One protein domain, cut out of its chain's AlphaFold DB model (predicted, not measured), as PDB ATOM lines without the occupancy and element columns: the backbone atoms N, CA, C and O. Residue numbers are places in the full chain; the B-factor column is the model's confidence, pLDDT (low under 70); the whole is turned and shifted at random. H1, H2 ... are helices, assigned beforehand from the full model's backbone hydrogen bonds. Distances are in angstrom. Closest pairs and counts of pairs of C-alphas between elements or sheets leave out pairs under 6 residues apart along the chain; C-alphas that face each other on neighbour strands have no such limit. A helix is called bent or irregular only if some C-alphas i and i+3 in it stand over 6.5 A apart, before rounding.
ATOM      1  N   LEU A   2      -4.745  -6.312 -14.836       88.25
ATOM      2  CA  LEU A   2      -5.401  -7.499 -14.246       88.25
ATOM      3  C   LEU A   2      -6.800  -7.802 -14.819       88.25
ATOM      4  O   LEU A   2      -7.086  -8.935 -15.193       88.25
ATOM      5  N   THR A   3      -7.650  -6.783 -14.974       91.31
ATOM      6  CA  THR A   3      -8.988  -6.927 -15.580       91.31
ATOM      7  C   THR A   3      -8.930  -7.504 -16.994       91.31
ATOM      8  O   THR A   3      -9.807  -8.259 -17.404       91.31
ATOM      9  N   MET A   4      -7.874  -7.180 -17.740       92.12
ATOM     10  CA  MET A   4      -7.685  -7.654 -19.103       92.12
ATOM     11  C   MET A   4      -7.222  -9.108 -19.145       92.12
ATOM     12  O   MET A   4      -7.770  -9.886 -19.921       92.12
ATOM     13  N   VAL A   5      -6.282  -9.479 -18.270       96.06
ATOM     14  CA  VAL A   5      -5.872 -10.878 -18.074       96.06
ATOM     15  C   VAL A   5      -7.098 -11.726 -17.758       96.06
ATOM     16  O   VAL A   5      -7.358 -12.710 -18.446       96.06
ATOM     17  N   LYS A   6      -7.911 -11.288 -16.787       96.06
ATOM     18  CA  LYS A   6      -9.155 -11.966 -16.408       96.06
ATOM     19  C   LYS A   6     -10.122 -12.089 -17.587       96.06
ATOM     20  O   LYS A   6     -10.676 -13.158 -17.800       96.06
ATOM     21  N   SER A   7     -10.318 -11.023 -18.365       95.44
ATOM     22  CA  SER A   7     -11.222 -11.044 -19.521       95.44
ATOM     23  C   SER A   7     -10.776 -12.039 -20.595       95.44
ATOM     24  O   SER A   7     -11.613 -12.777 -21.103       95.44
ATOM     25  N   LEU A   8      -9.487 -12.061 -20.946       96.94
ATOM     26  CA  LEU A   8      -8.947 -12.977 -21.960       96.94
ATOM     27  C   LEU A   8      -8.935 -14.425 -21.461       96.94
ATOM     28  O   LEU A   8      -9.261 -15.337 -22.217       96.94
ATOM     29  N   PHE A   9      -8.636 -14.623 -20.178       97.44
ATOM     30  CA  PHE A   9      -8.705 -15.925 -19.525       97.44
ATOM     31  C   PHE A   9     -10.135 -16.475 -19.554       97.44
ATOM     32  O   PHE A   9     -10.363 -17.572 -20.050       97.44
ATOM     33  N   LEU A  10     -11.120 -15.691 -19.103       97.88
ATOM     34  CA  LEU A  10     -12.529 -16.098 -19.111       97.88
ATOM     35  C   LEU A  10     -13.054 -16.342 -20.525       97.88
ATOM     36  O   LEU A  10     -13.825 -17.274 -20.730       97.88
ATOM     37  N   LEU A  11     -12.617 -15.543 -21.501       97.44
ATOM     38  CA  LEU A  11     -12.937 -15.778 -22.904       97.44
ATOM     39  C   LEU A  11     -12.402 -17.139 -23.369       97.44
ATOM     40  O   LEU A  11     -13.116 -17.879 -24.035       97.44
ATOM     41  N   HIS A  12     -11.172 -17.493 -23.002       97.50
ATOM     42  CA  HIS A  12     -10.607 -18.796 -23.339       97.50
ATOM     43  C   HIS A  12     -11.387 -19.947 -22.680       97.50
ATOM     44  O   HIS A  12     -11.780 -20.886 -23.370       97.50
ATOM     45  N   ILE A  13     -11.710 -19.834 -21.384       97.62
ATOM     46  CA  ILE A  13     -12.558 -20.811 -20.677       97.62
ATOM     47  C   ILE A  13     -13.930 -20.949 -21.346       97.62
ATOM     48  O   ILE A  13     -14.412 -22.063 -21.534       97.62
ATOM     49  N   LEU A  14     -14.547 -19.840 -21.761       97.75
ATOM     50  CA  LEU A  14     -15.809 -19.872 -22.495       97.75
ATOM     51  C   LEU A  14     -15.680 -20.699 -23.780       97.75
ATOM     52  O   LEU A  14     -16.533 -21.537 -24.048       97.75
ATOM     53  N   PHE A  15     -14.613 -20.508 -24.556       97.19
ATOM     54  CA  PHE A  15     -14.401 -21.278 -25.782       97.19
ATOM     55  C   PHE A  15     -14.076 -22.754 -25.525       97.19
ATOM     56  O   PHE A  15     -14.507 -23.595 -26.315       97.19
ATOM     57  N   ILE A  16     -13.415 -23.101 -24.415       96.00
ATOM     58  CA  ILE A  16     -13.289 -24.501 -23.971       96.00
ATOM     59  C   ILE A  16     -14.689 -25.100 -23.784       96.00
ATOM     60  O   ILE A  16     -15.013 -26.123 -24.389       96.00
ATOM     61  N   LEU A  17     -15.545 -24.427 -23.008       96.62
ATOM     62  CA  LEU A  17     -16.896 -24.903 -22.705       96.62
ATOM     63  C   LEU A  17     -17.791 -24.977 -23.946       96.62
ATOM     64  O   LEU A  17     -18.543 -25.935 -24.082       96.62
ATOM     65  N   LEU A  18     -17.697 -24.006 -24.860       95.19
ATOM     66  CA  LEU A  18     -18.447 -24.000 -26.122       95.19
ATOM     67  C   LEU A  18     -17.993 -25.099 -27.081       95.19
ATOM     68  O   LEU A  18     -18.796 -25.589 -27.872       95.19
ATOM     69  N   THR A  19     -16.727 -25.505 -27.023       93.88
ATOM     70  CA  THR A  19     -16.216 -26.536 -27.928       93.88
ATOM     71  C   THR A  19     -16.845 -27.895 -27.650       93.88
ATOM     72  O   THR A  19     -17.190 -28.600 -28.595       93.88
ATOM     73  N   LEU A  20     -17.070 -28.246 -26.379       90.31
ATOM     74  CA  LEU A  20     -17.656 -29.533 -25.991       90.31
ATOM     75  C   LEU A  20     -18.992 -29.847 -26.706       90.31
ATOM     76  O   LEU A  20     -19.072 -30.894 -27.347       90.31
ATOM     77  N   PRO A  21     -20.026 -28.978 -26.677       91.81
ATOM     78  CA  PRO A  21     -21.262 -29.208 -27.422       91.81
ATOM     79  C   PRO A  21     -21.084 -29.048 -28.941       91.81
ATOM     80  O   PRO A  21     -21.767 -29.715 -29.713       91.81
ATOM     81  N   VAL A  22     -20.167 -28.194 -29.402       90.75
ATOM     82  CA  VAL A  22     -19.970 -27.943 -30.841       90.75
ATOM     83  C   VAL A  22     -19.310 -29.125 -31.552       90.75
ATOM     84  O   VAL A  22     -19.582 -29.347 -32.731       90.75
ATOM     85  N   LEU A  23     -18.511 -29.938 -30.857       89.38
ATOM     86  CA  LEU A  23     -17.935 -31.160 -31.428       89.38
ATOM     87  C   LEU A  23     -19.007 -32.162 -31.901       89.38
ATOM     88  O   LEU A  23     -18.767 -32.887 -32.867       89.38
ATOM     89  N   TYR A  24     -20.214 -32.148 -31.320       88.62
ATOM     90  CA  TYR A  24     -21.339 -32.975 -31.789       88.62
ATOM     91  C   TYR A  24     -21.839 -32.584 -33.188       88.62
ATOM     92  O   TYR A  24     -22.494 -33.383 -33.853       88.62
ATOM     93  N   LEU A  25     -21.501 -31.385 -33.675       84.69
ATOM     94  CA  LEU A  25     -21.856 -30.910 -35.018       84.69
ATOM     95  C   LEU A  25     -20.918 -31.457 -36.115       84.69
ATOM     96  O   LEU A  25     -21.055 -31.106 -37.291       84.69
ATOM     97  N   GLY A  26     -19.941 -32.300 -35.758       81.62
ATOM     98  CA  GLY A  26     -19.035 -32.943 -36.706       81.62
ATOM     99  C   GLY A  26     -18.192 -31.925 -37.479       81.62
ATOM    100  O   GLY A  26     -17.520 -31.089 -36.885       81.62
ATOM    101  N   ARG A  27     -18.223 -31.969 -38.818       72.19
ATOM    102  CA  ARG A  27     -17.389 -31.102 -39.681       72.19
ATOM    103  C   ARG A  27     -17.684 -29.604 -39.539       72.19
ATOM    104  O   ARG A  27     -16.802 -28.795 -39.797       72.19
ATOM    105  N   PHE A  28     -18.885 -29.221 -39.107       76.38
ATOM    106  CA  PHE A  28     -19.215 -27.809 -38.874       76.38
ATOM    107  C   PHE A  28     -18.527 -27.236 -37.627       76.38
ATOM    108  O   PHE A  28     -18.395 -26.018 -37.503       76.38
ATOM    109  N   SER A  29     -18.023 -28.095 -36.732       81.94
ATOM    110  CA  SER A  29     -17.295 -27.668 -35.530       81.94
ATOM    111  C   SER A  29     -16.035 -26.861 -35.846       81.94
ATOM    112  O   SER A  29     -15.632 -26.001 -35.064       81.94
ATOM    113  N   SER A  30     -15.443 -27.083 -37.022       87.69
ATOM    114  CA  SER A  30     -14.203 -26.446 -37.465       87.69
ATOM    115  C   SER A  30     -14.309 -24.934 -37.637       87.69
ATOM    116  O   SER A  30     -13.281 -24.273 -37.703       87.69
ATOM    117  N   PHE A  31     -15.522 -24.371 -37.663       91.12
ATOM    118  CA  PHE A  31     -15.745 -22.924 -37.673       91.12
ATOM    119  C   PHE A  31     -15.412 -22.254 -36.325       91.12
ATOM    120  O   PHE A  31     -14.946 -21.114 -36.296       91.12
ATOM    121  N   LEU A  32     -15.592 -22.961 -35.203       93.94
ATOM    122  CA  LEU A  32     -15.445 -22.392 -33.860       93.94
ATOM    123  C   LEU A  32     -14.029 -21.852 -33.549       93.94
ATOM    124  O   LEU A  32     -13.944 -20.745 -33.015       93.94
ATOM    125  N   PRO A  33     -12.921 -22.531 -33.911       94.50
ATOM    126  CA  PRO A  33     -11.570 -21.978 -33.781       94.50
ATOM    127  C   PRO A  33     -11.378 -20.645 -34.527       94.50
ATOM    128  O   PRO A  33     -10.700 -19.747 -34.027       94.50
ATOM    129  N   PHE A  34     -12.007 -20.471 -35.696       94.44
ATOM    130  CA  PHE A  34     -11.949 -19.208 -36.443       94.44
ATOM    131  C   PHE A  34     -12.769 -18.114 -35.759       94.44
ATOM    132  O   PHE A  34     -12.301 -16.979 -35.653       94.44
ATOM    133  N   CYS A  35     -13.946 -18.450 -35.218       96.00
ATOM    134  CA  CYS A  35     -14.689 -17.536 -34.347       96.00
ATOM    135  C   CYS A  35     -13.856 -17.119 -33.140       96.00
ATOM    136  O   CYS A  35     -13.853 -15.944 -32.782       96.00
ATOM    137  N   TYR A  36     -13.135 -18.058 -32.527       96.88
ATOM    138  CA  TYR A  36     -12.293 -17.767 -31.378       96.88
ATOM    139  C   TYR A  36     -11.207 -16.745 -31.719       96.88
ATOM    140  O   TYR A  36     -11.098 -15.709 -31.057       96.88
ATOM    141  N   ALA A  37     -10.460 -16.990 -32.798       96.94
ATOM    142  CA  ALA A  37      -9.445 -16.067 -33.291       96.94
ATOM    143  C   ALA A  37     -10.037 -14.687 -33.635       96.94
ATOM    144  O   ALA A  37      -9.477 -13.659 -33.249       96.94
ATOM    145  N   LEU A  38     -11.201 -14.650 -34.291       97.88
ATOM    146  CA  LEU A  38     -11.890 -13.402 -34.619       97.88
ATOM    147  C   LEU A  38     -12.292 -12.626 -33.358       97.88
ATOM    148  O   LEU A  38     -12.029 -11.429 -33.270       97.88
ATOM    149  N   VAL A  39     -12.889 -13.282 -32.361       97.94
ATOM    150  CA  VAL A  39     -13.301 -12.623 -31.112       97.94
ATOM    151  C   VAL A  39     -12.090 -12.091 -30.345       97.94
ATOM    152  O   VAL A  39     -12.146 -10.976 -29.822       97.94
ATOM    153  N   LEU A  40     -10.974 -12.825 -30.315       97.94
ATOM    154  CA  LEU A  40      -9.716 -12.338 -29.742       97.94
ATOM    155  C   LEU A  40      -9.217 -11.079 -30.457       97.94
ATOM    156  O   LEU A  40      -8.922 -10.072 -29.808       97.94
ATOM    157  N   PHE A  41      -9.167 -11.115 -31.789       98.25
ATOM    158  CA  PHE A  41      -8.740  -9.987 -32.610       98.25
ATOM    159  C   PHE A  41      -9.623  -8.755 -32.374       98.25
ATOM    160  O   PHE A  41      -9.119  -7.671 -32.069       98.25
ATOM    161  N   LEU A  42     -10.947  -8.931 -32.440       97.62
ATOM    162  CA  LEU A  42     -11.926  -7.867 -32.206       97.62
ATOM    163  C   LEU A  42     -11.846  -7.318 -30.782       97.62
ATOM    164  O   LEU A  42     -11.972  -6.110 -30.592       97.62
ATOM    165  N   THR A  43     -11.583  -8.172 -29.791       96.94
ATOM    166  CA  THR A  43     -11.362  -7.741 -28.406       96.94
ATOM    167  C   THR A  43     -10.167  -6.801 -28.331       96.94
ATOM    168  O   THR A  43     -10.284  -5.709 -27.779       96.94
ATOM    169  N   GLY A  44      -9.028  -7.180 -28.910       96.31
ATOM    170  CA  GLY A  44      -7.841  -6.328 -28.934       96.31
ATOM    171  C   GLY A  44      -8.067  -4.995 -29.647       96.31
ATOM    172  O   GLY A  44      -7.755  -3.930 -29.106       96.31
ATOM    173  N   LEU A  45      -8.697  -5.054 -30.821       96.75
ATOM    174  CA  LEU A  45      -9.064  -3.884 -31.615       96.75
ATOM    175  C   LEU A  45      -9.985  -2.937 -30.838       96.75
ATOM    176  O   LEU A  45      -9.700  -1.745 -30.737       96.75
ATOM    177  N   HIS A  46     -11.052  -3.455 -30.229       95.38
ATOM    178  CA  HIS A  46     -11.988  -2.656 -29.443       95.38
ATOM    179  C   HIS A  46     -11.322  -2.035 -28.209       95.38
ATOM    180  O   HIS A  46     -11.527  -0.853 -27.931       95.38
ATOM    181  N   ARG A  47     -10.487  -2.794 -27.487       94.00
ATOM    182  CA  ARG A  47      -9.783  -2.300 -26.293       94.00
ATOM    183  C   ARG A  47      -8.820  -1.163 -26.620       94.00
ATOM    184  O   ARG A  47      -8.759  -0.204 -25.855       94.00
ATOM    185  N   ASN A  48      -8.121  -1.229 -27.750       95.62
ATOM    186  CA  ASN A  48      -7.308  -0.101 -28.191       95.62
ATOM    187  C   ASN A  48      -8.171   1.077 -28.675       95.62
ATOM    188  O   ASN A  48      -7.876   2.215 -28.328       95.62
ATOM    189  N   ARG A  49      -9.250   0.844 -29.438       92.31
ATOM    190  CA  ARG A  49     -10.113   1.936 -29.929       92.31
ATOM    191  C   ARG A  49     -10.785   2.708 -28.799       92.31
ATOM    192  O   ARG A  49     -10.649   3.924 -28.757       92.31
ATOM    193  N   ALA A  50     -11.475   2.002 -27.906       92.44
ATOM    194  CA  ALA A  50     -12.356   2.599 -26.905       92.44
ATOM    195  C   ALA A  50     -11.641   3.020 -25.614       92.44
ATOM    196  O   ALA A  50     -12.069   3.969 -24.971       92.44
ATOM    197  N   LEU A  51     -10.581   2.306 -25.216       90.94
ATOM    198  CA  LEU A  51      -9.907   2.511 -23.924       90.94
ATOM    199  C   LEU A  51      -8.433   2.914 -24.068       90.94
ATOM    200  O   LEU A  51      -7.727   2.980 -23.068       90.94
ATOM    201  N   ASP A  52      -7.966   3.111 -25.303       93.12
ATOM    202  CA  ASP A  52      -6.586   3.475 -25.647       93.12
ATOM    203  C   ASP A  52      -5.506   2.569 -25.030       93.12
ATOM    204  O   ASP A  52      -4.371   2.968 -24.787       93.12
ATOM    205  N   ILE A  53      -5.849   1.298 -24.789       94.00
ATOM    206  CA  ILE A  53      -4.907   0.338 -24.211       94.00
ATOM    207  C   ILE A  53      -3.823   0.003 -25.257       94.00
ATOM    208  O   ILE A  53      -4.169  -0.433 -26.364       94.00
ATOM    209  N   PRO A  54      -2.521   0.148 -24.935       95.44
ATOM    210  CA  PRO A  54      -1.436  -0.117 -25.879       95.44
ATOM    211  C   PRO A  54      -1.336  -1.596 -26.288       95.44
ATOM    212  O   PRO A  54      -1.521  -2.470 -25.434       95.44
ATOM    213  N   PRO A  55      -0.933  -1.915 -27.536       96.94
ATOM    214  CA  PRO A  55      -0.779  -3.299 -27.998       96.94
ATOM    215  C   PRO A  55       0.142  -4.153 -27.121       96.94
ATOM    216  O   PRO A  55      -0.147  -5.322 -26.891       96.94
ATOM    217  N   LEU A  56       1.208  -3.567 -26.563       97.12
ATOM    218  CA  LEU A  56       2.127  -4.272 -25.664       97.12
ATOM    219  C   LEU A  56       1.443  -4.715 -24.358       97.12
ATOM    220  O   LEU A  56       1.660  -5.831 -23.892       97.12
ATOM    221  N   THR A  57       0.575  -3.877 -23.784       96.56
ATOM    222  CA  THR A  57      -0.213  -4.236 -22.593       96.56
ATOM    223  C   THR A  57      -1.195  -5.362 -22.906       96.56
ATOM    224  O   THR A  57      -1.394  -6.258 -22.084       96.56
ATOM    225  N   ILE A  58      -1.784  -5.335 -24.103       97.19
ATOM    226  CA  ILE A  58      -2.689  -6.375 -24.602       97.19
ATOM    227  C   ILE A  58      -1.944  -7.697 -24.800       97.19
ATOM    228  O   ILE A  58      -2.440  -8.738 -24.368       97.19
ATOM    229  N   LEU A  59      -0.738  -7.648 -25.366       98.00
ATOM    230  CA  LEU A  59       0.136  -8.804 -25.550       98.00
ATOM    231  C   LEU A  59       0.528  -9.439 -24.212       98.00
ATOM    232  O   LEU A  59       0.358 -10.643 -24.024       98.00
ATOM    233  N   ALA A  60       0.995  -8.627 -23.259       97.69
ATOM    234  CA  ALA A  60       1.348  -9.095 -21.922       97.69
ATOM    235  C   ALA A  60       0.145  -9.748 -21.223       97.69
ATOM    236  O   ALA A  60       0.272 -10.820 -20.629       97.69
ATOM    237  N   ALA A  61      -1.043  -9.143 -21.337       97.25
ATOM    238  CA  ALA A  61      -2.260  -9.729 -20.794       97.25
ATOM    239  C   ALA A  61      -2.642 -11.050 -21.486       97.25
ATOM    240  O   ALA A  61      -3.092 -11.977 -20.812       97.25
ATOM    241  N   GLY A  62      -2.426 -11.146 -22.801       97.19
ATOM    242  CA  GLY A  62      -2.591 -12.370 -23.579       97.19
ATOM    243  C   GLY A  62      -1.718 -13.503 -23.047       97.19
ATOM    244  O   GLY A  62      -2.252 -14.553 -22.694       97.19
ATOM    245  N   TYR A  63      -0.412 -13.276 -22.894       97.56
ATOM    246  CA  TYR A  63       0.506 -14.290 -22.363       97.56
ATOM    247  C   TYR A  63       0.147 -14.714 -20.938       97.56
ATOM    248  O   TYR A  63       0.070 -15.908 -20.659       97.56
ATOM    249  N   LEU A  64      -0.162 -13.758 -20.056       97.38
ATOM    250  CA  LEU A  64      -0.592 -14.065 -18.687       97.38
ATOM    251  C   LEU A  64      -1.886 -14.887 -18.654       97.38
ATOM    252  O   LEU A  64      -2.029 -15.780 -17.823       97.38
ATOM    253  N   SER A  65      -2.821 -14.620 -19.569       96.44
ATOM    254  CA  SER A  65      -4.066 -15.388 -19.659       96.44
ATOM    255  C   SER A  65      -3.866 -16.812 -20.179       96.44
ATOM    256  O   SER A  65      -4.713 -17.656 -19.920       96.44
ATOM    257  N   GLN A  66      -2.770 -17.078 -20.896       96.12
ATOM    258  CA  GLN A  66      -2.466 -18.365 -21.530       96.12
ATOM    259  C   GLN A  66      -1.430 -19.193 -20.753       96.12
ATOM    260  O   GLN A  66      -1.023 -20.253 -21.223       96.12
ATOM    261  N   LEU A  67      -1.020 -18.756 -19.553       95.81
ATOM    262  CA  LEU A  67      -0.066 -19.493 -18.714       95.81
ATOM    263  C   LEU A  67      -0.434 -20.967 -18.485       95.81
ATOM    264  O   LEU A  67       0.479 -21.789 -18.557       95.81
ATOM    265  N   PRO A  68      -1.713 -21.348 -18.278       95.00
ATOM    266  CA  PRO A  68      -2.053 -22.758 -18.114       95.00
ATOM    267  C   PRO A  68      -1.825 -23.614 -19.367       95.00
ATOM    268  O   PRO A  68      -1.742 -24.825 -19.238       95.00
ATOM    269  N   GLY A  69      -1.696 -23.021 -20.557       94.81
ATOM    270  CA  GLY A  69      -1.254 -23.726 -21.766       94.81
ATOM    271  C   GLY A  69       0.253 -23.643 -21.986       94.81
ATOM    272  O   GLY A  69       0.894 -24.630 -22.344       94.81
ATOM    273  N   ILE A  70       0.834 -22.467 -21.737       96.12
ATOM    274  CA  ILE A  70       2.256 -22.189 -21.971       96.12
ATOM    275  C   ILE A  70       3.145 -22.990 -21.021       96.12
ATOM    276  O   ILE A  70       4.105 -23.605 -21.477       96.12
ATOM    277  N   ILE A  71       2.838 -23.003 -19.719       95.75
ATOM    278  CA  ILE A  71       3.672 -23.683 -18.718       95.75
ATOM    279  C   ILE A  71       3.751 -25.189 -19.017       95.75
ATOM    280  O   ILE A  71       4.868 -25.684 -19.177       95.75
ATOM    281  N   PRO A  72       2.632 -25.925 -19.184       94.69
ATOM    282  CA  PRO A  72       2.700 -27.322 -19.602       94.69
ATOM    283  C   PRO A  72       3.374 -27.514 -20.958       94.69
ATOM    284  O   PRO A  72       4.160 -28.442 -21.124       94.69
ATOM    285  N   GLY A  73       3.124 -26.610 -21.911       94.12
ATOM    286  CA  GLY A  73       3.763 -26.637 -23.221       94.12
ATOM    287  C   GLY A  73       5.289 -26.607 -23.138       94.12
ATOM    288  O   GLY A  73       5.944 -27.381 -23.826       94.12
ATOM    289  N   ILE A  74       5.861 -25.782 -22.255       94.69
ATOM    290  CA  ILE A  74       7.311 -25.735 -22.022       94.69
ATOM    291  C   ILE A  74       7.821 -27.089 -21.525       94.69
ATOM    292  O   ILE A  74       8.765 -27.612 -22.115       94.69
ATOM    293  N   PHE A  75       7.196 -27.677 -20.496       94.50
ATOM    294  CA  PHE A  75       7.596 -28.990 -19.973       94.50
ATOM    295  C   PHE A  75       7.553 -30.077 -21.052       94.50
ATOM    296  O   PHE A  75       8.527 -30.806 -21.218       94.50
ATOM    297  N   ILE A  76       6.475 -30.134 -21.842       92.12
ATOM    298  CA  ILE A  76       6.311 -31.126 -22.917       92.12
ATOM    299  C   ILE A  76       7.366 -30.933 -24.016       92.12
ATOM    300  O   ILE A  76       8.011 -31.896 -24.428       92.12
ATOM    301  N   LEU A  77       7.599 -29.694 -24.461       91.25
ATOM    302  CA  LEU A  77       8.606 -29.379 -25.484       91.25
ATOM    303  C   LEU A  77      10.040 -29.664 -25.018       91.25
ATOM    304  O   LEU A  77      10.925 -29.876 -25.844       91.25
ATOM    305  N   THR A  78      10.274 -29.683 -23.706       92.00
ATOM    306  CA  THR A  78      11.587 -29.918 -23.096       92.00
ATOM    307  C   THR A  78      11.667 -31.261 -22.370       92.00
ATOM    308  O   THR A  78      12.525 -31.441 -21.511       92.00
ATOM    309  N   LYS A  79      10.817 -32.233 -22.737       88.56
ATOM    310  CA  LYS A  79      10.681 -33.541 -22.071       88.56
ATOM    311  C   LYS A  79      12.000 -34.244 -21.744       88.56
ATOM    312  O   LYS A  79      12.130 -34.800 -20.662       88.56
ATOM    313  N   GLY A  80      12.993 -34.174 -22.631       87.50
ATOM    314  CA  GLY A  80      14.306 -34.799 -22.424       87.50
ATOM    315  C   GLY A  80      15.168 -34.186 -21.311       87.50
ATOM    316  O   GLY A  80      16.190 -34.766 -20.963       87.50
ATOM    317  N   LEU A  81      14.790 -33.028 -20.763       92.69
ATOM    318  CA  LEU A  81      15.533 -32.335 -19.703       92.69
ATOM    319  C   LEU A  81      15.017 -32.657 -18.295       92.69
ATOM    320  O   LEU A  81      15.672 -32.302 -17.314       92.69
ATOM    321  N   TRP A  82      13.848 -33.292 -18.176       91.56
ATOM    322  CA  TRP A  82      13.168 -33.462 -16.895       91.56
ATOM    323  C   TRP A  82      13.299 -34.892 -16.368       91.56
ATOM    324  O   TRP A  82      13.059 -35.844 -17.108       91.56
ATOM    325  N   PRO A  83      13.621 -35.073 -15.076       91.19
ATOM    326  CA  PRO A  83      13.779 -36.395 -14.473       91.19
ATOM    327  C   PRO A  83      12.448 -37.020 -14.004       91.19
ATOM    328  O   PRO A  83      12.464 -37.954 -13.206       91.19
ATOM    329  N   PHE A  84      11.297 -36.496 -14.436       91.38
ATOM    330  CA  PHE A  84       9.965 -36.916 -13.984       91.38
ATOM    331  C   PHE A  84       8.983 -37.079 -15.152       91.38
ATOM    332  O   PHE A  84       9.174 -36.506 -16.225       91.38
ATOM    333  N   GLY A  85       7.921 -37.860 -14.926       89.25
ATOM    334  CA  GLY A  85       6.831 -38.059 -15.885       89.25
ATOM    335  C   GLY A  85       6.039 -36.775 -16.149       89.25
ATOM    336  O   GLY A  85       5.866 -35.940 -15.259       89.25
ATOM    337  N   LEU A  86       5.588 -36.592 -17.392       92.12
ATOM    338  CA  LEU A  86       4.915 -35.367 -17.846       92.12
ATOM    339  C   LEU A  86       3.402 -35.518 -18.026       92.12
ATOM    340  O   LEU A  86       2.756 -34.611 -18.548       92.12
ATOM    341  N   GLU A  87       2.819 -36.620 -17.567       92.31
ATOM    342  CA  GLU A  87       1.429 -37.006 -17.833       92.31
ATOM    343  C   GLU A  87       0.440 -35.930 -17.356       92.31
ATOM    344  O   GLU A  87      -0.523 -35.599 -18.047       92.31
ATOM    345  N   VAL A  88       0.708 -35.319 -16.196       92.94
ATOM    346  CA  VAL A  88      -0.115 -34.224 -15.655       92.94
ATOM    347  C   VAL A  88      -0.052 -32.988 -16.555       92.94
ATOM    348  O   VAL A  88      -1.073 -32.344 -16.795       92.94
ATOM    349  N   PHE A  89       1.125 -32.654 -17.085       93.69
ATOM    350  CA  PHE A  89       1.284 -31.516 -17.990       93.69
ATOM    351  C   PHE A  89       0.614 -31.786 -19.338       93.69
ATOM    352  O   PHE A  89      -0.069 -30.907 -19.861       93.69
ATOM    353  N   GLU A  90       0.744 -33.002 -19.870       92.75
ATOM    354  CA  GLU A  90       0.053 -33.425 -21.090       92.75
ATOM    355  C   GLU A  90      -1.468 -33.306 -20.933       92.75
ATOM    356  O   GLU A  90      -2.128 -32.716 -21.790       92.75
ATOM    357  N   PHE A  91      -2.016 -33.754 -19.801       93.00
ATOM    358  CA  PHE A  91      -3.438 -33.619 -19.483       93.00
ATOM    359  C   PHE A  91      -3.900 -32.153 -19.409       93.00
ATOM    360  O   PHE A  91      -4.904 -31.781 -20.023       93.00
ATOM    361  N   VAL A  92      -3.164 -31.292 -18.697       94.56
ATOM    362  CA  VAL A  92      -3.514 -29.863 -18.595       94.56
ATOM    363  C   VAL A  92      -3.430 -29.182 -19.964       94.56
ATOM    364  O   VAL A  92      -4.335 -28.427 -20.328       94.56
ATOM    365  N   ALA A  93      -2.389 -29.474 -20.748       93.44
ATOM    366  CA  ALA A  93      -2.217 -28.937 -22.094       93.44
ATOM    367  C   ALA A  93      -3.372 -29.342 -23.018       93.44
ATOM    368  O   ALA A  93      -3.889 -28.501 -23.752       93.44
ATOM    369  N   GLN A  94      -3.814 -30.601 -22.945       92.00
ATOM    370  CA  GLN A  94      -4.968 -31.104 -23.688       92.00
ATOM    371  C   GLN A  94      -6.240 -30.314 -23.352       92.00
ATOM    372  O   GLN A  94      -6.883 -29.775 -24.254       92.00
ATOM    373  N   ILE A  95      -6.562 -30.143 -22.064       93.44
ATOM    374  CA  ILE A  95      -7.728 -29.340 -21.654       93.44
ATOM    375  C   ILE A  95      -7.616 -27.911 -22.189       93.44
ATOM    376  O   ILE A  95      -8.572 -27.387 -22.765       93.44
ATOM    377  N   TRP A  96      -6.454 -27.282 -22.030       95.69
ATOM    378  CA  TRP A  96      -6.260 -25.898 -22.453       95.69
ATOM    379  C   TRP A  96      -6.379 -25.724 -23.975       95.69
ATOM    380  O   TRP A  96      -6.874 -24.719 -24.470       95.69
ATOM    381  N   GLN A  97      -5.992 -26.730 -24.751       92.88
ATOM    382  CA  GLN A  97      -6.035 -26.681 -26.214       92.88
ATOM    383  C   GLN A  97      -7.395 -27.043 -26.810       92.88
ATOM    384  O   GLN A  97      -7.553 -26.959 -28.030       92.88
ATOM    385  N   THR A  98      -8.385 -27.380 -25.977       94.31
ATOM    386  CA  THR A  98      -9.741 -27.751 -26.409       94.31
ATOM    387  C   THR A  98     -10.316 -26.828 -27.493       94.31
ATOM    388  O   THR A  98     -10.834 -27.366 -28.468       94.31
ATOM    389  N   PRO A  99     -10.178 -25.482 -27.453       95.00
ATOM    390  CA  PRO A  99     -10.723 -24.606 -28.497       95.00
ATOM    391  C   PRO A  99     -10.201 -24.881 -29.913       95.00
ATOM    392  O   PRO A  99     -10.800 -24.423 -30.883       95.00
ATOM    393  N   LEU A 100      -9.088 -25.605 -30.045       93.56
ATOM    394  CA  LEU A 100      -8.467 -25.985 -31.313       93.56
ATOM    395  C   LEU A 100      -8.764 -27.433 -31.724       93.56
ATOM    396  O   LEU A 100      -8.454 -27.811 -32.854       93.56
ATOM    397  N   TYR A 101      -9.392 -28.239 -30.864       91.56
ATOM    398  CA  TYR A 101      -9.742 -29.634 -31.161       91.56
ATOM    399  C   TYR A 101     -10.546 -29.810 -32.457       91.56
ATOM    400  O   TYR A 101     -10.260 -30.754 -33.197       91.56
ATOM    401  N   PRO A 102     -11.479 -28.904 -32.824       91.94
ATOM    402  CA  PRO A 102     -12.179 -28.993 -34.104       91.94
ATOM    403  C   PRO A 102     -11.281 -28.933 -35.352       91.94
ATOM    404  O   PRO A 102     -11.756 -29.202 -36.459       91.94
ATOM    405  N   ARG A 109      -1.794 -37.000 -38.853       82.38
ATOM    406  CA  ARG A 109      -1.888 -38.061 -37.831       82.38
ATOM    407  C   ARG A 109      -0.537 -38.707 -37.495       82.38
ATOM    408  O   ARG A 109      -0.496 -39.727 -36.819       82.38
ATOM    409  N   THR A 110       0.555 -38.149 -38.004       87.69
ATOM    410  CA  THR A 110       1.922 -38.605 -37.741       87.69
ATOM    411  C   THR A 110       2.386 -38.167 -36.352       87.69
ATOM    412  O   THR A 110       1.812 -37.262 -35.745       87.69
ATOM    413  N   SER A 111       3.444 -38.795 -35.849       85.00
ATOM    414  CA  SER A 111       4.062 -38.478 -34.560       85.00
ATOM    415  C   SER A 111       5.514 -38.030 -34.725       85.00
ATOM    416  O   SER A 111       6.159 -38.309 -35.737       85.00
ATOM    417  N   TYR A 112       6.019 -37.322 -33.720       79.81
ATOM    418  CA  TYR A 112       7.422 -36.955 -33.561       79.81
ATOM    419  C   TYR A 112       7.859 -37.331 -32.144       79.81
ATOM    420  O   TYR A 112       7.288 -36.817 -31.186       79.81
ATOM    421  N   HIS A 113       8.830 -38.245 -32.005       75.00
ATOM    422  CA  HIS A 113       9.257 -38.802 -30.708       75.00
ATOM    423  C   HIS A 113       8.072 -39.180 -29.795       75.00
ATOM    424  O   HIS A 113       7.944 -38.679 -28.679       75.00
ATOM    425  N   ASP A 114       7.166 -40.014 -30.319       79.69
ATOM    426  CA  ASP A 114       5.950 -40.513 -29.650       79.69
ATOM    427  C   ASP A 114       4.880 -39.460 -29.305       79.69
ATOM    428  O   ASP A 114       3.788 -39.814 -28.860       79.69
ATOM    429  N   LEU A 115       5.126 -38.176 -29.584       81.12
ATOM    430  CA  LEU A 115       4.129 -37.117 -29.458       81.12
ATOM    431  C   LEU A 115       3.374 -36.939 -30.783       81.12
ATOM    432  O   LEU A 115       4.001 -36.713 -31.823       81.12
ATOM    433  N   PRO A 116       2.033 -37.005 -30.793       87.00
ATOM    434  CA  PRO A 116       1.270 -36.746 -32.006       87.00
ATOM    435  C   PRO A 116       1.489 -35.316 -32.521       87.00
ATOM    436  O   PRO A 116       1.413 -34.355 -31.754       87.00
ATOM    437  N   LEU A 117       1.714 -35.140 -33.828       85.06
ATOM    438  CA  LEU A 117       1.984 -33.814 -34.400       85.06
ATOM    439  C   LEU A 117       0.817 -32.846 -34.217       85.06
ATOM    440  O   LEU A 117       1.053 -31.665 -33.981       85.06
ATOM    441  N   TYR A 118      -0.429 -33.325 -34.278       84.00
ATOM    442  CA  TYR A 118      -1.590 -32.473 -34.008       84.00
ATOM    443  C   TYR A 118      -1.523 -31.842 -32.611       84.00
ATOM    444  O   TYR A 118      -1.874 -30.677 -32.458       84.00
ATOM    445  N   PHE A 119      -1.006 -32.580 -31.624       86.00
ATOM    446  CA  PHE A 119      -0.847 -32.114 -30.251       86.00
ATOM    447  C   PHE A 119       0.316 -31.127 -30.129       86.00
ATOM    448  O   PHE A 119       0.204 -30.103 -29.458       86.00
ATOM    449  N   LEU A 120       1.419 -31.374 -30.843       88.00
ATOM    450  CA  LEU A 120       2.541 -30.438 -30.903       88.00
ATOM    451  C   LEU A 120       2.120 -29.089 -31.508       88.00
ATOM    452  O   LEU A 120       2.421 -28.038 -30.943       88.00
ATOM    453  N   VAL A 121       1.367 -29.117 -32.612       87.62
ATOM    454  CA  VAL A 121       0.835 -27.915 -33.272       87.62
ATOM    455  C   VAL A 121      -0.032 -27.100 -32.311       87.62
ATOM    456  O   VAL A 121       0.098 -25.875 -32.247       87.62
ATOM    457  N   THR A 122      -0.890 -27.750 -31.526       86.81
ATOM    458  CA  THR A 122      -1.757 -27.049 -30.573       86.81
ATOM    459  C   THR A 122      -1.034 -26.576 -29.317       86.81
ATOM    460  O   THR A 122      -1.385 -25.517 -28.787       86.81
ATOM    461  N   ILE A 123       0.040 -27.249 -28.892       89.69
ATOM    462  CA  ILE A 123       0.974 -26.703 -27.894       89.69
ATOM    463  C   ILE A 123       1.590 -25.409 -28.418       89.69
ATOM    464  O   ILE A 123       1.512 -24.379 -27.744       89.69
ATOM    465  N   THR A 124       2.134 -25.423 -29.637       89.50
ATOM    466  CA  THR A 124       2.722 -24.230 -30.259       89.50
ATOM    467  C   THR A 124       1.702 -23.097 -30.385       89.50
ATOM    468  O   THR A 124       2.033 -21.937 -30.131       89.50
ATOM    469  N   ALA A 125       0.440 -23.412 -30.680       88.94
ATOM    470  CA  ALA A 125      -0.621 -22.414 -30.758       88.94
ATOM    471  C   ALA A 125      -0.819 -21.637 -29.442       88.94
ATOM    472  O   ALA A 125      -1.109 -20.444 -29.501       88.94
ATOM    473  N   SER A 126      -0.571 -22.234 -28.270       87.69
ATOM    474  CA  SER A 126      -0.637 -21.528 -26.972       87.69
ATOM    475  C   SER A 126       0.331 -20.337 -26.880       87.69
ATOM    476  O   SER A 126       0.046 -19.358 -26.190       87.69
ATOM    477  N   PHE A 127       1.453 -20.380 -27.608       92.50
ATOM    478  CA  PHE A 127       2.428 -19.284 -27.681       92.50
ATOM    479  C   PHE A 127       2.042 -18.210 -28.708       92.50
ATOM    480  O   PHE A 127       2.497 -17.069 -28.605       92.50
ATOM    481  N   ILE A 128       1.202 -18.571 -29.683       94.88
ATOM    482  CA  ILE A 128       0.786 -17.717 -30.804       94.88
ATOM    483  C   ILE A 128      -0.543 -17.012 -30.506       94.88
ATOM    484  O   ILE A 128      -0.701 -15.844 -30.849       94.88
ATOM    485  N   ILE A 129      -1.488 -17.675 -29.832       95.06
ATOM    486  CA  ILE A 129      -2.813 -17.132 -29.480       95.06
ATOM    487  C   ILE A 129      -2.737 -15.728 -28.841       95.06
ATOM    488  O   ILE A 129      -3.509 -14.862 -29.260       95.06
ATOM    489  N   PRO A 130      -1.808 -15.434 -27.903       96.94
ATOM    490  CA  PRO A 130      -1.631 -14.089 -27.343       96.94
ATOM    491  C   PRO A 130      -1.347 -12.978 -28.364       96.94
ATOM    492  O   PRO A 130      -1.669 -11.815 -28.105       96.94
ATOM    493  N   LEU A 131      -0.771 -13.313 -29.522       97.62
ATOM    494  CA  LEU A 131      -0.457 -12.353 -30.583       97.62
ATOM    495  C   LEU A 131      -1.718 -11.855 -31.295       97.62
ATOM    496  O   LEU A 131      -1.737 -10.726 -31.775       97.62
ATOM    497  N   ILE A 132      -2.786 -12.653 -31.333       97.81
ATOM    498  CA  ILE A 132      -4.028 -12.332 -32.050       97.81
ATOM    499  C   ILE A 132      -4.712 -11.060 -31.505       97.81
ATOM    500  O   ILE A 132      -4.955 -10.137 -32.289       97.81
ATOM    501  N   PRO A 133      -5.011 -10.930 -30.193       97.56
ATOM    502  CA  PRO A 133      -5.568  -9.685 -29.667       97.56
ATOM    503  C   PRO A 133      -4.568  -8.523 -29.777       97.56
ATOM    504  O   PRO A 133      -4.967  -7.392 -30.051       97.56
ATOM    505  N   ALA A 134      -3.263  -8.770 -29.619       97.56
ATOM    506  CA  ALA A 134      -2.251  -7.726 -29.778       97.56
ATOM    507  C   ALA A 134      -2.215  -7.169 -31.213       97.56
ATOM    508  O   ALA A 134      -2.111  -5.957 -31.396       97.56
ATOM    509  N   LEU A 135      -2.387  -8.029 -32.220       97.81
ATOM    510  CA  LEU A 135      -2.476  -7.645 -33.627       97.81
ATOM    511  C   LEU A 135      -3.700  -6.758 -33.894       97.81
ATOM    512  O   LEU A 135      -3.573  -5.723 -34.548       97.81
ATOM    513  N   GLY A 136      -4.866  -7.111 -33.342       96.94
ATOM    514  CA  GLY A 136      -6.071  -6.280 -33.453       96.94
ATOM    515  C   GLY A 136      -5.881  -4.889 -32.843       96.94
ATOM    516  O   GLY A 136      -6.274  -3.877 -33.431       96.94
ATOM    517  N   ALA A 137      -5.214  -4.823 -31.690       97.19
ATOM    518  CA  ALA A 137      -4.870  -3.567 -31.033       97.19
ATOM    519  C   ALA A 137      -3.877  -2.725 -31.842       97.19
ATOM    520  O   ALA A 137      -4.052  -1.514 -31.974       97.19
ATOM    521  N   TRP A 138      -2.844  -3.362 -32.392       97.75
ATOM    522  CA  TRP A 138      -1.831  -2.705 -33.211       97.75
ATOM    523  C   TRP A 138      -2.429  -2.119 -34.489       97.75
ATOM    524  O   TRP A 138      -2.178  -0.954 -34.794       97.75
ATOM    525  N   LEU A 139      -3.297  -2.866 -35.180       96.62
ATOM    526  CA  LEU A 139      -3.994  -2.363 -36.364       96.62
ATOM    527  C   LEU A 139      -4.858  -1.140 -36.030       96.62
ATOM    528  O   LEU A 139      -4.843  -0.151 -36.758       96.62
ATOM    529  N   SER A 140      -5.582  -1.178 -34.908       95.56
ATOM    530  CA  SER A 140      -6.336  -0.018 -34.422       95.56
ATOM    531  C   SER A 140      -5.434   1.199 -34.198       95.56
ATOM    532  O   SER A 140      -5.766   2.302 -34.631       95.56
ATOM    533  N   GLN A 141      -4.283   0.996 -33.555       95.00
ATOM    534  CA  GLN A 141      -3.336   2.070 -33.285       95.00
ATOM    535  C   GLN A 141      -2.734   2.647 -34.572       95.00
ATOM    536  O   GLN A 141      -2.529   3.855 -34.652       95.00
ATOM    537  N   LEU A 142      -2.464   1.814 -35.581       94.44
ATOM    538  CA  LEU A 142      -2.014   2.280 -36.893       94.44
ATOM    539  C   LEU A 142      -3.064   3.155 -37.572       94.44
ATOM    540  O   LEU A 142      -2.733   4.241 -38.030       94.44
ATOM    541  N   VAL A 143      -4.328   2.724 -37.583       92.75
ATOM    542  CA  VAL A 143      -5.421   3.511 -38.177       92.75
ATOM    543  C   VAL A 143      -5.555   4.872 -37.485       92.75
ATOM    544  O   VAL A 143      -5.657   5.883 -38.168       92.75
ATOM    545  N   LYS A 144      -5.451   4.923 -36.149       89.50
ATOM    546  CA  LYS A 144      -5.449   6.179 -35.371       89.50
ATOM    547  C   LYS A 144      -4.267   7.113 -35.667       89.50
ATOM    548  O   LYS A 144      -4.333   8.277 -35.311       89.50
ATOM    549  N   LYS A 145      -3.154   6.594 -36.194       87.06
ATOM    550  CA  LYS A 145      -1.964   7.393 -36.531       87.06
ATOM    551  C   LYS A 145      -2.000   7.937 -37.958       87.06
ATOM    552  O   LYS A 145      -1.258   8.863 -38.258       87.06
ATOM    553  N   VAL A 146      -2.769   7.295 -38.835       85.69
ATOM    554  CA  VAL A 146      -2.872   7.642 -40.260       85.69
ATOM    555  C   VAL A 146      -4.043   8.596 -40.525       85.69
ATOM    556  O   VAL A 146      -3.970   9.375 -41.472       85.69
ATOM    557  N   CYS A 147      -5.095   8.542 -39.705       62.38
ATOM    558  CA  CYS A 147      -6.215   9.489 -39.698       62.38
ATOM    559  C   CYS A 147      -6.000  10.594 -38.666       62.38
ATOM    560  O   CYS A 147      -6.410  11.735 -38.963       62.38
TER     561      CYS A 147
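This is residues 2 to 102 and 109 to 147 of the 147 residues of an uncharacterized protein of Syntrophomonadaceae bacterium (UniProt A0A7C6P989). One long helix, H1, folds back on itself into two long arms, H1a and H1b; H2 packs on both arms near residues 2 to 9 and 44 to 48, and H6 lies beside H2 and H1b. H3, H4 and H5 make a cluster of crossed helices, from which H4 reaches both arms with its last residues, while residues 78 to 84 stick out. The printed part has 140 residues, with six named helices, H1 to H6 in chain order, and no named strand; the class is all helix. It is compact, with a radius of gyration of the C-alphas of 16.4 A and spans of 53 by 38 by 25 A.

By its hydrogen bonds H1, residues 2 to 51, was assigned as one helix, but it is bent: C-alphas 24 and 27 are 9.0 A apart. Its arms H1a, residues 2 to 24, and H1b, residues 27 to 51, run opposite ways at a shallow tilt of 17 degrees and touch, H1b with residues 29 to 40 alone; the closest C-alphas, Val 22 and Ser 29, are 5.4 A apart. H2, residues 55 to 65, touches residues 2 to 9 of H1a, closest at C-alphas 61 and 5, 4.7 A, and only just touches H1b, with 3 pairs of C-alphas within 8 A, closest at 58 and 44, 6.7 A. H6, residues 131 to 146, touches H1b at a steep tilt of 43 degrees, C-alphas 133 and 44 being closest at 4.1 A. H6 also touches H2 at a shallow tilt of 13 degrees, opposite ways, closest at C-alphas 134 and 59, 5.0 A. H4, residues 87 to 102, is irregular, with C-alphas 96 and 99 7.6 A apart and a kink of 55 degrees near residue 96. With residues 95 to 102 it touches H1a, closest at C-alphas 99 and 16, 5.2 A; with residues 99 to 102 it touches residues 27 to 36 of H1b, closest at C-alphas 102 and 30, 4.7 A. H3, residues 67 to 77, touches H4 at a steep tilt of 66 degrees, closest at C-alphas 72 and 89, 4.7 A. H5, residues 117 to 128, touches H3 with residues 123 to 127, closest at C-alphas 123 and 73, 5.4 A. H5 is about perpendicular to H4, at 84 degrees, and touches its residues 93 to 100, closest at C-alphas 122 and 97, 6.1 A. H1a and H6 are among the pairs that stay apart. Every O i to N i+4 pair is within hydrogen-bond range in H2 and H6, against 16 of 19 in H1a, 17 of 21 in H1b, 6 of 7 in H3, 8 of 12 in H4 and 7 of 8 in H5.

H1a begins at C-alpha 2, (-5.401, -7.499, -14.246), and is 34.8 A long; H1b, 37.9 A, ends at C-alpha 51, (-9.907, 2.511, -23.924). H2, H3 and H5 measure 15.0, 14.8 and 16.5 A, H4 22.7 A. H6, 22.3 A, ends at C-alpha 146, (-2.872, 7.642, -40.260).

The two C-alphas farthest apart, of Pro 83 and Cys 147, are 56.0 A apart. Residues 103 to 108 are not printed, and C-alphas 102 and 109 are 14.2 A apart across this cut, in the link from H4 to H5. Of the links printed whole, H3 to H4 is short, with 9 residues, and the others are tight. Mean pLDDT of the printed part is 92.5; residue 147 alone is under 70.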